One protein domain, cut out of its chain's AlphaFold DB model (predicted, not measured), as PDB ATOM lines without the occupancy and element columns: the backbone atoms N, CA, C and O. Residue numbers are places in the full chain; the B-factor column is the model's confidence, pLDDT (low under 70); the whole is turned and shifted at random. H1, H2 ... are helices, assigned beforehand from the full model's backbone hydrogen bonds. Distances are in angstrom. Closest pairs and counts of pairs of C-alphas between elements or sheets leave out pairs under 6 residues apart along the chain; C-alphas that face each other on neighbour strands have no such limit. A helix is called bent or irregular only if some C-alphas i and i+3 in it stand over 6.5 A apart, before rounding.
ATOM      1  N   ASN A  61     137.103 132.742 190.640       60.81
ATOM      2  CA  ASN A  61     137.576 132.496 189.289       60.81
ATOM      3  C   ASN A  61     138.111 131.066 189.187       60.81
ATOM      4  O   ASN A  61     139.067 130.700 189.868       60.81
ATOM      5  N   THR A  62     137.505 130.251 188.324       65.44
ATOM      6  CA  THR A  62     137.972 128.880 188.104       65.44
ATOM      7  C   THR A  62     139.070 128.876 187.049       65.44
ATOM      8  O   THR A  62     138.913 129.433 185.960       65.44
ATOM      9  N   ILE A  63     140.191 128.219 187.340       71.62
ATOM     10  CA  ILE A  63     141.231 127.992 186.337       71.62
ATOM     11  C   ILE A  63     140.768 126.872 185.413       71.62
ATOM     12  O   ILE A  63     140.395 125.784 185.850       71.62
ATOM     13  N   LEU A  64     140.745 127.168 184.117       74.06
ATOM     14  CA  LEU A  64     140.357 126.209 183.097       74.06
ATOM     15  C   LEU A  64     141.444 125.150 182.925       74.06
ATOM     16  O   LEU A  64     142.634 125.466 182.927       74.06
ATOM     17  N   THR A  65     141.003 123.911 182.717       71.62
ATOM     18  CA  THR A  65     141.850 122.812 182.248       71.62
ATOM     19  C   THR A  65     142.321 123.078 180.820       71.62
ATOM     20  O   THR A  65     141.639 123.772 180.060       71.62
ATOM     21  N   ASP A  66     143.446 122.484 180.419       73.00
ATOM     22  CA  ASP A  66     144.019 122.676 179.079       73.00
ATOM     23  C   ASP A  66     143.017 122.357 177.949       73.00
ATOM     24  O   ASP A  66     142.915 123.098 176.971       73.00
ATOM     25  N   GLU A  67     142.170 121.338 178.122       73.69
ATOM     26  CA  GLU A  67     141.091 121.004 177.179       73.69
ATOM     27  C   GLU A  67     140.057 122.129 177.029       73.69
ATOM     28  O   GLU A  67     139.621 122.454 175.922       73.69
ATOM     29  N   LYS A  68     139.654 122.761 178.138       75.94
ATOM     30  CA  LYS A  68     138.716 123.891 178.105       75.94
ATOM     31  C   LYS A  68     139.358 125.126 177.484       75.94
ATOM     32  O   LYS A  68     138.667 125.863 176.786       75.94
ATOM     33  N   ILE A  69     140.662 125.324 177.681       78.25
ATOM     34  CA  ILE A  69     141.419 126.416 177.054       78.25
ATOM     35  C   ILE A  69     141.438 126.253 175.533       78.25
ATOM     36  O   ILE A  69     141.238 127.236 174.822       78.25
ATOM     37  N   ILE A  70     141.645 125.034 175.024       77.19
ATOM     38  CA  ILE A  70     141.634 124.739 173.580       77.19
ATOM     39  C   ILE A  70     140.260 125.036 172.961       77.19
ATOM     40  O   ILE A  70     140.185 125.523 171.835       77.19
ATOM     41  N   ASN A  71     139.183 124.797 173.712       82.06
ATOM     42  CA  ASN A  71     137.809 125.037 173.267       82.06
ATOM     43  C   ASN A  71     137.346 126.501 173.403       82.06
ATOM     44  O   ASN A  71     136.238 126.830 172.967       82.06
ATOM     45  N   LEU A  72     138.159 127.398 173.976       85.94
ATOM     46  CA  LEU A  72     137.831 128.824 174.000       85.94
ATOM     47  C   LEU A  72     137.810 129.396 172.573       85.94
ATOM     48  O   LEU A  72     138.690 129.096 171.761       85.94
ATOM     49  N   PRO A  73     136.877 130.313 172.262       88.00
ATOM     50  CA  PRO A  73     136.959 131.112 171.051       88.00
ATOM     51  C   PRO A  73     138.334 131.787 170.933       88.00
ATOM     52  O   PRO A  73     138.769 132.492 171.845       88.00
ATOM     53  N   ARG A  74     138.999 131.641 169.779       86.06
ATOM     54  CA  ARG A  74     140.361 132.173 169.541       86.06
ATOM     55  C   ARG A  74     140.534 133.637 169.959       86.06
ATOM     56  O   ARG A  74     141.573 134.018 170.480       86.06
ATOM     57  N   LYS A  75     139.493 134.452 169.768       88.19
ATOM     58  CA  LYS A  75     139.480 135.883 170.105       88.19
ATOM     59  C   LYS A  75     139.613 136.187 171.608       88.19
ATOM     60  O   LYS A  75     140.097 137.264 171.939       88.19
ATOM     61  N   ILE A  76     139.198 135.280 172.501       92.50
ATOM     62  CA  ILE A  76     139.298 135.460 173.964       92.50
ATOM     63  C   ILE A  76     140.400 134.609 174.598       92.50
ATOM     64  O   ILE A  76     140.772 134.853 175.743       92.50
ATOM     65  N   GLN A  77     140.955 133.648 173.857       91.50
ATOM     66  CA  GLN A  77     141.992 132.740 174.347       91.50
ATOM     67  C   GLN A  77     143.246 133.498 174.811       91.50
ATOM     68  O   GLN A  77     143.727 133.272 175.917       91.50
ATOM     69  N   SER A  78     143.723 134.473 174.028       90.69
ATOM     70  CA  SER A  78     144.878 135.305 174.402       90.69
ATOM     71  C   SER A  78     144.607 136.154 175.645       90.69
ATOM     72  O   SER A  78     145.475 136.298 176.500       90.69
ATOM     73  N   THR A  79     143.388 136.693 175.769       94.25
ATOM     74  CA  THR A  79     142.965 137.446 176.960       94.25
ATOM     75  C   THR A  79     142.979 136.566 178.198       94.25
ATOM     76  O   THR A  79     143.502 136.982 179.223       94.25
ATOM     77  N   TYR A  80     142.456 135.343 178.094       92.19
ATOM     78  CA  TYR A  80     142.495 134.386 179.192       92.19
ATOM     79  C   TYR A  80     143.931 134.042 179.605       92.19
ATOM     80  O   TYR A  80     144.234 134.079 180.791       92.19
ATOM     81  N   LEU A  81     144.822 133.745 178.655       90.12
ATOM     82  CA  LEU A  81     146.209 133.372 178.961       90.12
ATOM     83  C   LEU A  81     146.983 134.507 179.649       90.12
ATOM     84  O   LEU A  81     147.674 134.258 180.630       90.12
ATOM     85  N   LEU A  82     146.825 135.751 179.185       91.12
ATOM     86  CA  LEU A  82     147.447 136.916 179.823       91.12
ATOM     87  C   LEU A  82     146.871 137.177 181.218       91.12
ATOM     88  O   LEU A  82     147.615 137.420 182.165       91.12
ATOM     89  N   TRP A  83     145.547 137.095 181.360       92.31
ATOM     90  CA  TRP A  83     144.884 137.214 182.656       92.31
ATOM     91  C   TRP A  83     145.357 136.131 183.632       92.31
ATOM     92  O   TRP A  83     145.669 136.439 184.781       92.31
ATOM     93  N   LYS A  84     145.477 134.883 183.162       88.19
ATOM     94  CA  LYS A  84     145.976 133.746 183.939       88.19
ATOM     95  C   LYS A  84     147.393 133.993 184.440       88.19
ATOM     96  O   LYS A  84     147.677 133.663 185.577       88.19
ATOM     97  N   GLN A  85     148.246 134.633 183.641       87.31
ATOM     98  CA  GLN A  85     149.598 135.051 184.037       87.31
ATOM     99  C   GLN A  85     149.622 136.247 185.012       87.31
ATOM    100  O   GLN A  85     150.698 136.709 185.384       87.31
ATOM    101  N   GLY A  86     148.464 136.766 185.430       86.69
ATOM    102  CA  GLY A  86     148.345 137.857 186.398       86.69
ATOM    103  C   GLY A  86     148.291 139.259 185.786       86.69
ATOM    104  O   GLY A  86     148.312 140.244 186.522       86.69
ATOM    105  N   ALA A  87     148.200 139.394 184.459       89.88
ATOM    106  CA  ALA A  87     148.154 140.710 183.830       89.88
ATOM    107  C   ALA A  87     146.817 141.441 184.078       89.88
ATOM    108  O   ALA A  87     145.736 140.844 184.056       89.88
ATOM    109  N   ASN A  88     146.880 142.768 184.254       90.88
ATOM    110  CA  ASN A  88     145.694 143.611 184.417       90.88
ATOM    111  C   ASN A  88     144.988 143.842 183.071       90.88
ATOM    112  O   ASN A  88     145.417 144.653 182.246       90.88
ATOM    113  N   MET A  89     143.853 143.175 182.856       93.69
ATOM    114  CA  MET A  89     143.112 143.289 181.596       93.69
ATOM    115  C   MET A  89     142.479 144.665 181.368       93.69
ATOM    116  O   MET A  89     142.233 145.016 180.214       93.69
ATOM    117  N   LYS A  90     142.235 145.467 182.415       92.44
ATOM    118  CA  LYS A  90     141.721 146.840 182.251       92.44
ATOM    119  C   LYS A  90     142.749 147.783 181.639       92.44
ATOM    120  O   LYS A  90     142.363 148.737 180.974       92.44
ATOM    121  N   GLU A  91     144.028 147.522 181.885       92.25
ATOM    122  CA  GLU A  91     145.137 148.304 181.336       92.25
ATOM    123  C   GLU A  91     145.550 147.787 179.957       92.25
ATOM    124  O   GLU A  91     145.867 148.574 179.072       92.25
ATOM    125  N   MET A  92     145.500 146.466 179.748       92.00
ATOM    126  CA  MET A  92     145.903 145.853 178.480       92.00
ATOM    127  C   MET A  92     144.873 145.987 177.355       92.00
ATOM    128  O   MET A  92     145.247 145.992 176.182       92.00
ATOM    129  N   LEU A  93     143.576 146.032 177.675       94.00
ATOM    130  CA  LEU A  93     142.515 146.025 176.670       94.00
ATOM    131  C   LEU A  93     141.811 147.380 176.573       94.00
ATOM    132  O   LEU A  93     141.446 147.965 177.593       94.00
ATOM    133  N   PRO A  94     141.467 147.834 175.353       96.12
ATOM    134  CA  PRO A  94     140.511 148.916 175.185       96.12
ATOM    135  C   PRO A  94     139.185 148.582 175.875       96.12
ATOM    136  O   PRO A  94     138.694 147.452 175.786       96.12
ATOM    137  N   LYS A  95     138.555 149.589 176.490       95.88
ATOM    138  CA  LYS A  95     137.298 149.450 177.244       95.88
ATOM    139  C   LYS A  95     136.220 148.608 176.523       95.88
ATOM    140  O   LYS A  95     135.667 147.717 177.167       95.88
ATOM    141  N   PRO A  96     135.932 148.787 175.215       96.50
ATOM    142  CA  PRO A  96     134.927 147.964 174.526       96.50
ATOM    143  C   PRO A  96     135.311 146.478 174.446       96.50
ATOM    144  O   PRO A  96     134.473 145.599 174.651       96.50
ATOM    145  N   THR A  97     136.588 146.194 174.184       95.94
ATOM    146  CA  THR A  97     137.128 144.832 174.106       95.94
ATOM    147  C   THR A  97     137.088 144.155 175.470       95.94
ATOM    148  O   THR A  97     136.661 143.006 175.553       95.94
ATOM    149  N   PHE A  98     137.444 144.884 176.533       96.56
ATOM    150  CA  PHE A  98     137.375 144.395 177.908       96.56
ATOM    151  C   PHE A  98     135.975 143.869 178.253       96.56
ATOM    152  O   PHE A  98     135.836 142.714 178.647       96.56
ATOM    153  N   TYR A  99     134.920 144.665 178.044       95.81
ATOM    154  CA  TYR A  99     133.559 144.234 178.392       95.81
ATOM    155  C   TYR A  99     133.057 143.078 177.525       95.81
ATOM    156  O   TYR A  99     132.387 142.181 178.037       95.81
ATOM    157  N   ARG A 100     133.403 143.059 176.230       95.31
ATOM    158  CA  ARG A 100     133.057 141.943 175.342       95.31
ATOM    159  C   ARG A 100     133.725 140.645 175.797       95.31
ATOM    160  O   ARG A 100     133.051 139.628 175.909       95.31
ATOM    161  N   HIS A 101     135.024 140.686 176.090       95.88
ATOM    162  CA  HIS A 101     135.778 139.501 176.500       95.88
ATOM    163  C   HIS A 101     135.364 139.033 177.893       95.88
ATOM    164  O   HIS A 101     135.164 137.840 178.081       95.88
ATOM    165  N   ARG A 102     135.141 139.957 178.839       94.56
ATOM    166  CA  ARG A 102     134.604 139.639 180.168       94.56
ATOM    167  C   ARG A 102     133.271 138.908 180.065       94.56
ATOM    168  O   ARG A 102     133.107 137.878 180.697       94.56
ATOM    169  N   LYS A 103     132.337 139.398 179.241       93.88
ATOM    170  CA  LYS A 103     131.029 138.753 179.055       93.88
ATOM    171  C   LYS A 103     131.160 137.307 178.574       93.88
ATOM    172  O   LYS A 103     130.424 136.448 179.045       93.88
ATOM    173  N   GLU A 104     132.075 137.048 177.645       92.94
ATOM    174  CA  GLU A 104     132.306 135.697 177.134       92.94
ATOM    175  C   GLU A 104     133.054 134.817 178.138       92.94
ATOM    176  O   GLU A 104     132.693 133.666 178.314       92.94
ATOM    177  N   LEU A 105     134.054 135.339 178.848       91.88
ATOM    178  CA  LEU A 105     134.803 134.577 179.853       91.88
ATOM    179  C   LEU A 105     133.971 134.264 181.108       91.88
ATOM    180  O   LEU A 105     134.165 133.212 181.718       91.88
ATOM    181  N   LEU A 106     132.978 135.096 181.436       89.31
ATOM    182  CA  LEU A 106     132.035 134.839 182.526       89.31
ATOM    183  C   LEU A 106     131.230 133.549 182.312       89.31
ATOM    184  O   LEU A 106     130.956 132.859 183.289       89.31
ATOM    185  N   SER A 107     130.919 133.153 181.067       86.00
ATOM    186  CA  SER A 107     130.246 131.863 180.814       86.00
ATOM    187  C   SER A 107     131.121 130.652 181.150       86.00
ATOM    188  O   SER A 107     130.622 129.535 181.232       86.00
ATOM    189  N   PHE A 108     132.423 130.870 181.339       83.69
ATOM    190  CA  PHE A 108     133.392 129.870 181.774       83.69
ATOM    191  C   PHE A 108     133.777 130.028 183.256       83.69
ATOM    192  O   PHE A 108     134.693 129.348 183.713       83.69
ATOM    193  N   GLY A 109     133.099 130.907 184.008       81.75
ATOM    194  CA  GLY A 109     133.400 131.173 185.418       81.75
ATOM    195  C   GLY A 109     134.667 132.008 185.636       81.75
ATOM    196  O   GLY A 109     135.307 131.877 186.677       81.75
ATOM    197  N   ILE A 110     135.058 132.825 184.651       87.19
ATOM    198  CA  ILE A 110     136.223 133.714 184.734       87.19
ATOM    199  C   ILE A 110     135.775 135.168 184.622       87.19
ATOM    200  O   ILE A 110     135.328 135.630 183.571       87.19
ATOM    201  N   ASP A 111     135.988 135.920 185.690       90.81
ATOM    202  CA  ASP A 111     135.850 137.362 185.717       90.81
ATOM    203  C   ASP A 111     137.219 138.059 185.659       90.81
ATOM    204  O   ASP A 111     137.894 138.266 186.671       90.81
ATOM    205  N   ILE A 112     137.589 138.503 184.451       92.06
ATOM    206  CA  ILE A 112     138.820 139.267 184.179       92.06
ATOM    207  C   ILE A 112     138.833 140.685 184.774       92.06
ATOM    208  O   ILE A 112     139.791 141.433 184.578       92.06
ATOM    209  N   ASN A 113     137.758 141.102 185.451       90.88
ATOM    210  CA  ASN A 113     137.746 142.327 186.246       90.88
ATOM    211  C   ASN A 113     138.625 142.223 187.497       90.88
ATOM    212  O   ASN A 113     139.067 143.257 188.001       90.88
ATOM    213  N   PHE A 114     138.859 141.000 187.971       86.75
ATOM    214  CA  PHE A 114     139.731 140.688 189.094       86.75
ATOM    215  C   PHE A 114     141.007 140.014 188.586       86.75
ATOM    216  O   PHE A 114     141.014 139.425 187.507       86.75
ATOM    217  N   TYR A 115     142.095 140.105 189.348       83.56
ATOM    218  CA  TYR A 115     143.340 139.409 189.019       83.56
ATOM    219  C   TYR A 115     143.173 137.890 189.165       83.56
ATOM    220  O   TYR A 115     142.304 137.417 189.899       83.56
ATOM    221  N   CYS A 116     144.000 137.118 188.458       82.50
ATOM    222  CA  CYS A 116     144.088 135.684 188.703       82.50
ATOM    223  C   CYS A 116     144.815 135.453 190.035       82.50
ATOM    224  O   CYS A 116     145.966 135.856 190.184       82.50
ATOM    225  N   GLU A 117     144.138 134.830 191.000       69.19
ATOM    226  CA  GLU A 117     144.689 134.596 192.342       69.19
ATOM    227  C   GLU A 117     145.769 133.498 192.359       69.19
ATOM    228  O   GLU A 117     146.606 133.476 193.259       69.19
ATOM    229  N   SER A 118     145.787 132.602 191.362       68.25
ATOM    230  CA  SER A 118     146.669 131.425 191.349       68.25
ATOM    231  C   SER A 118     147.146 131.016 189.938       68.25
ATOM    232  O   SER A 118     146.724 129.979 189.430       68.25
ATOM    233  N   PRO A 119     148.048 131.785 189.297       64.88
ATOM    234  CA  PRO A 119     148.542 131.561 187.927       64.88
ATOM    235  C   PRO A 119     148.980 130.123 187.573       64.88
ATOM    236  O   PRO A 119     148.799 129.692 186.431       64.88
ATOM    237  N   ASP A 120     149.515 129.374 188.545       62.78
ATOM    238  CA  ASP A 120     150.265 128.127 188.312       62.78
ATOM    239  C   ASP A 120     149.513 126.821 188.633       62.78
ATOM    240  O   ASP A 120     150.080 125.732 188.518       62.78
ATOM    241  N   SER A 121     148.231 126.856 189.017       59.22
ATOM    242  CA  SER A 121     147.502 125.625 189.372       59.22
ATOM    243  C   SER A 121     146.961 124.900 188.130       59.22
ATOM    244  O   SER A 121     145.752 124.790 187.930       59.22
ATOM    245  N   ASN A 122     147.848 124.417 187.256       54.56
ATOM    246  CA  ASN A 122     147.434 123.858 185.965       54.56
ATOM    247  C   ASN A 122     146.860 122.431 186.034       54.56
ATOM    248  O   ASN A 122     146.416 121.907 185.020       54.56
ATOM    249  N   ASN A 123     146.853 121.790 187.209       53.16
ATOM    250  CA  ASN A 123     146.413 120.396 187.322       53.16
ATOM    251  C   ASN A 123     145.830 120.010 188.691       53.16
ATOM    252  O   ASN A 123     145.750 118.834 189.039       53.16
TER     253      ASN A 123
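This is residues 61 to 123 of the 161 residues of the protein "Phage/plasmid replication protein, gene II/X family" of Citrobacter freundii (UniProt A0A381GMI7). Two longer helices, H2 and H4, are set about at a right angle, the second part of H4 packing on H2, with the short H3 in the turn of chain between them and the short H1 near H2. After H4 a stretch with no named element, residues 107 to 123, folds back past the last residues of H2. The printed part has 63 residues with four named helices, H1, H2, H3, H4 along the chain, and no named strand; the class is all helix. It is compact, with a radius of gyration of the C-alphas of 10.6 A, and spans 32 by 22 by 16 A.

H1, residues 66 to 70, begins at C-alpha 66 (144.019, 122.676, 179.079). H2, residues 74 to 84, is 15.5 A long; it is irregular, but only just, with C-alphas 75 and 78 6.9 A apart. H3 is residues 89 to 92. H4, residues 95 to 106, is 16.4 A long and ends at C-alpha 106 (132.035, 134.839, 182.526).

H1 is close to H2 but not clearly touching, the closest C-alphas being those of Ile 69 and Gln 77, 6.9 A. H2 and H3 touch only at the corner, and only just, with 3 pairs of C-alphas within 8 A; Trp 83 and Met 89 are closest, 6.4 A. H4 touches H2 with residues 101 to 105 alone, about perpendicular at 86 degrees; the C-alphas of Ile 76 and His 101 are closest, 5.9 A. H1 is apart from H3 and H4. Every O i to N i+4 pair is within hydrogen-bond range in H1 and H4, and 5 of 7 in H2; H3 is too short for such a pair.

The two farthest C-alphas, Pro 96 and Asn 123, are 32.5 A apart. The printed part has no cut, and the three links between helices are tight. Mean pLDDT of the printed part is 84.5; residues 61 to 62 and 117 to 123 are under 70.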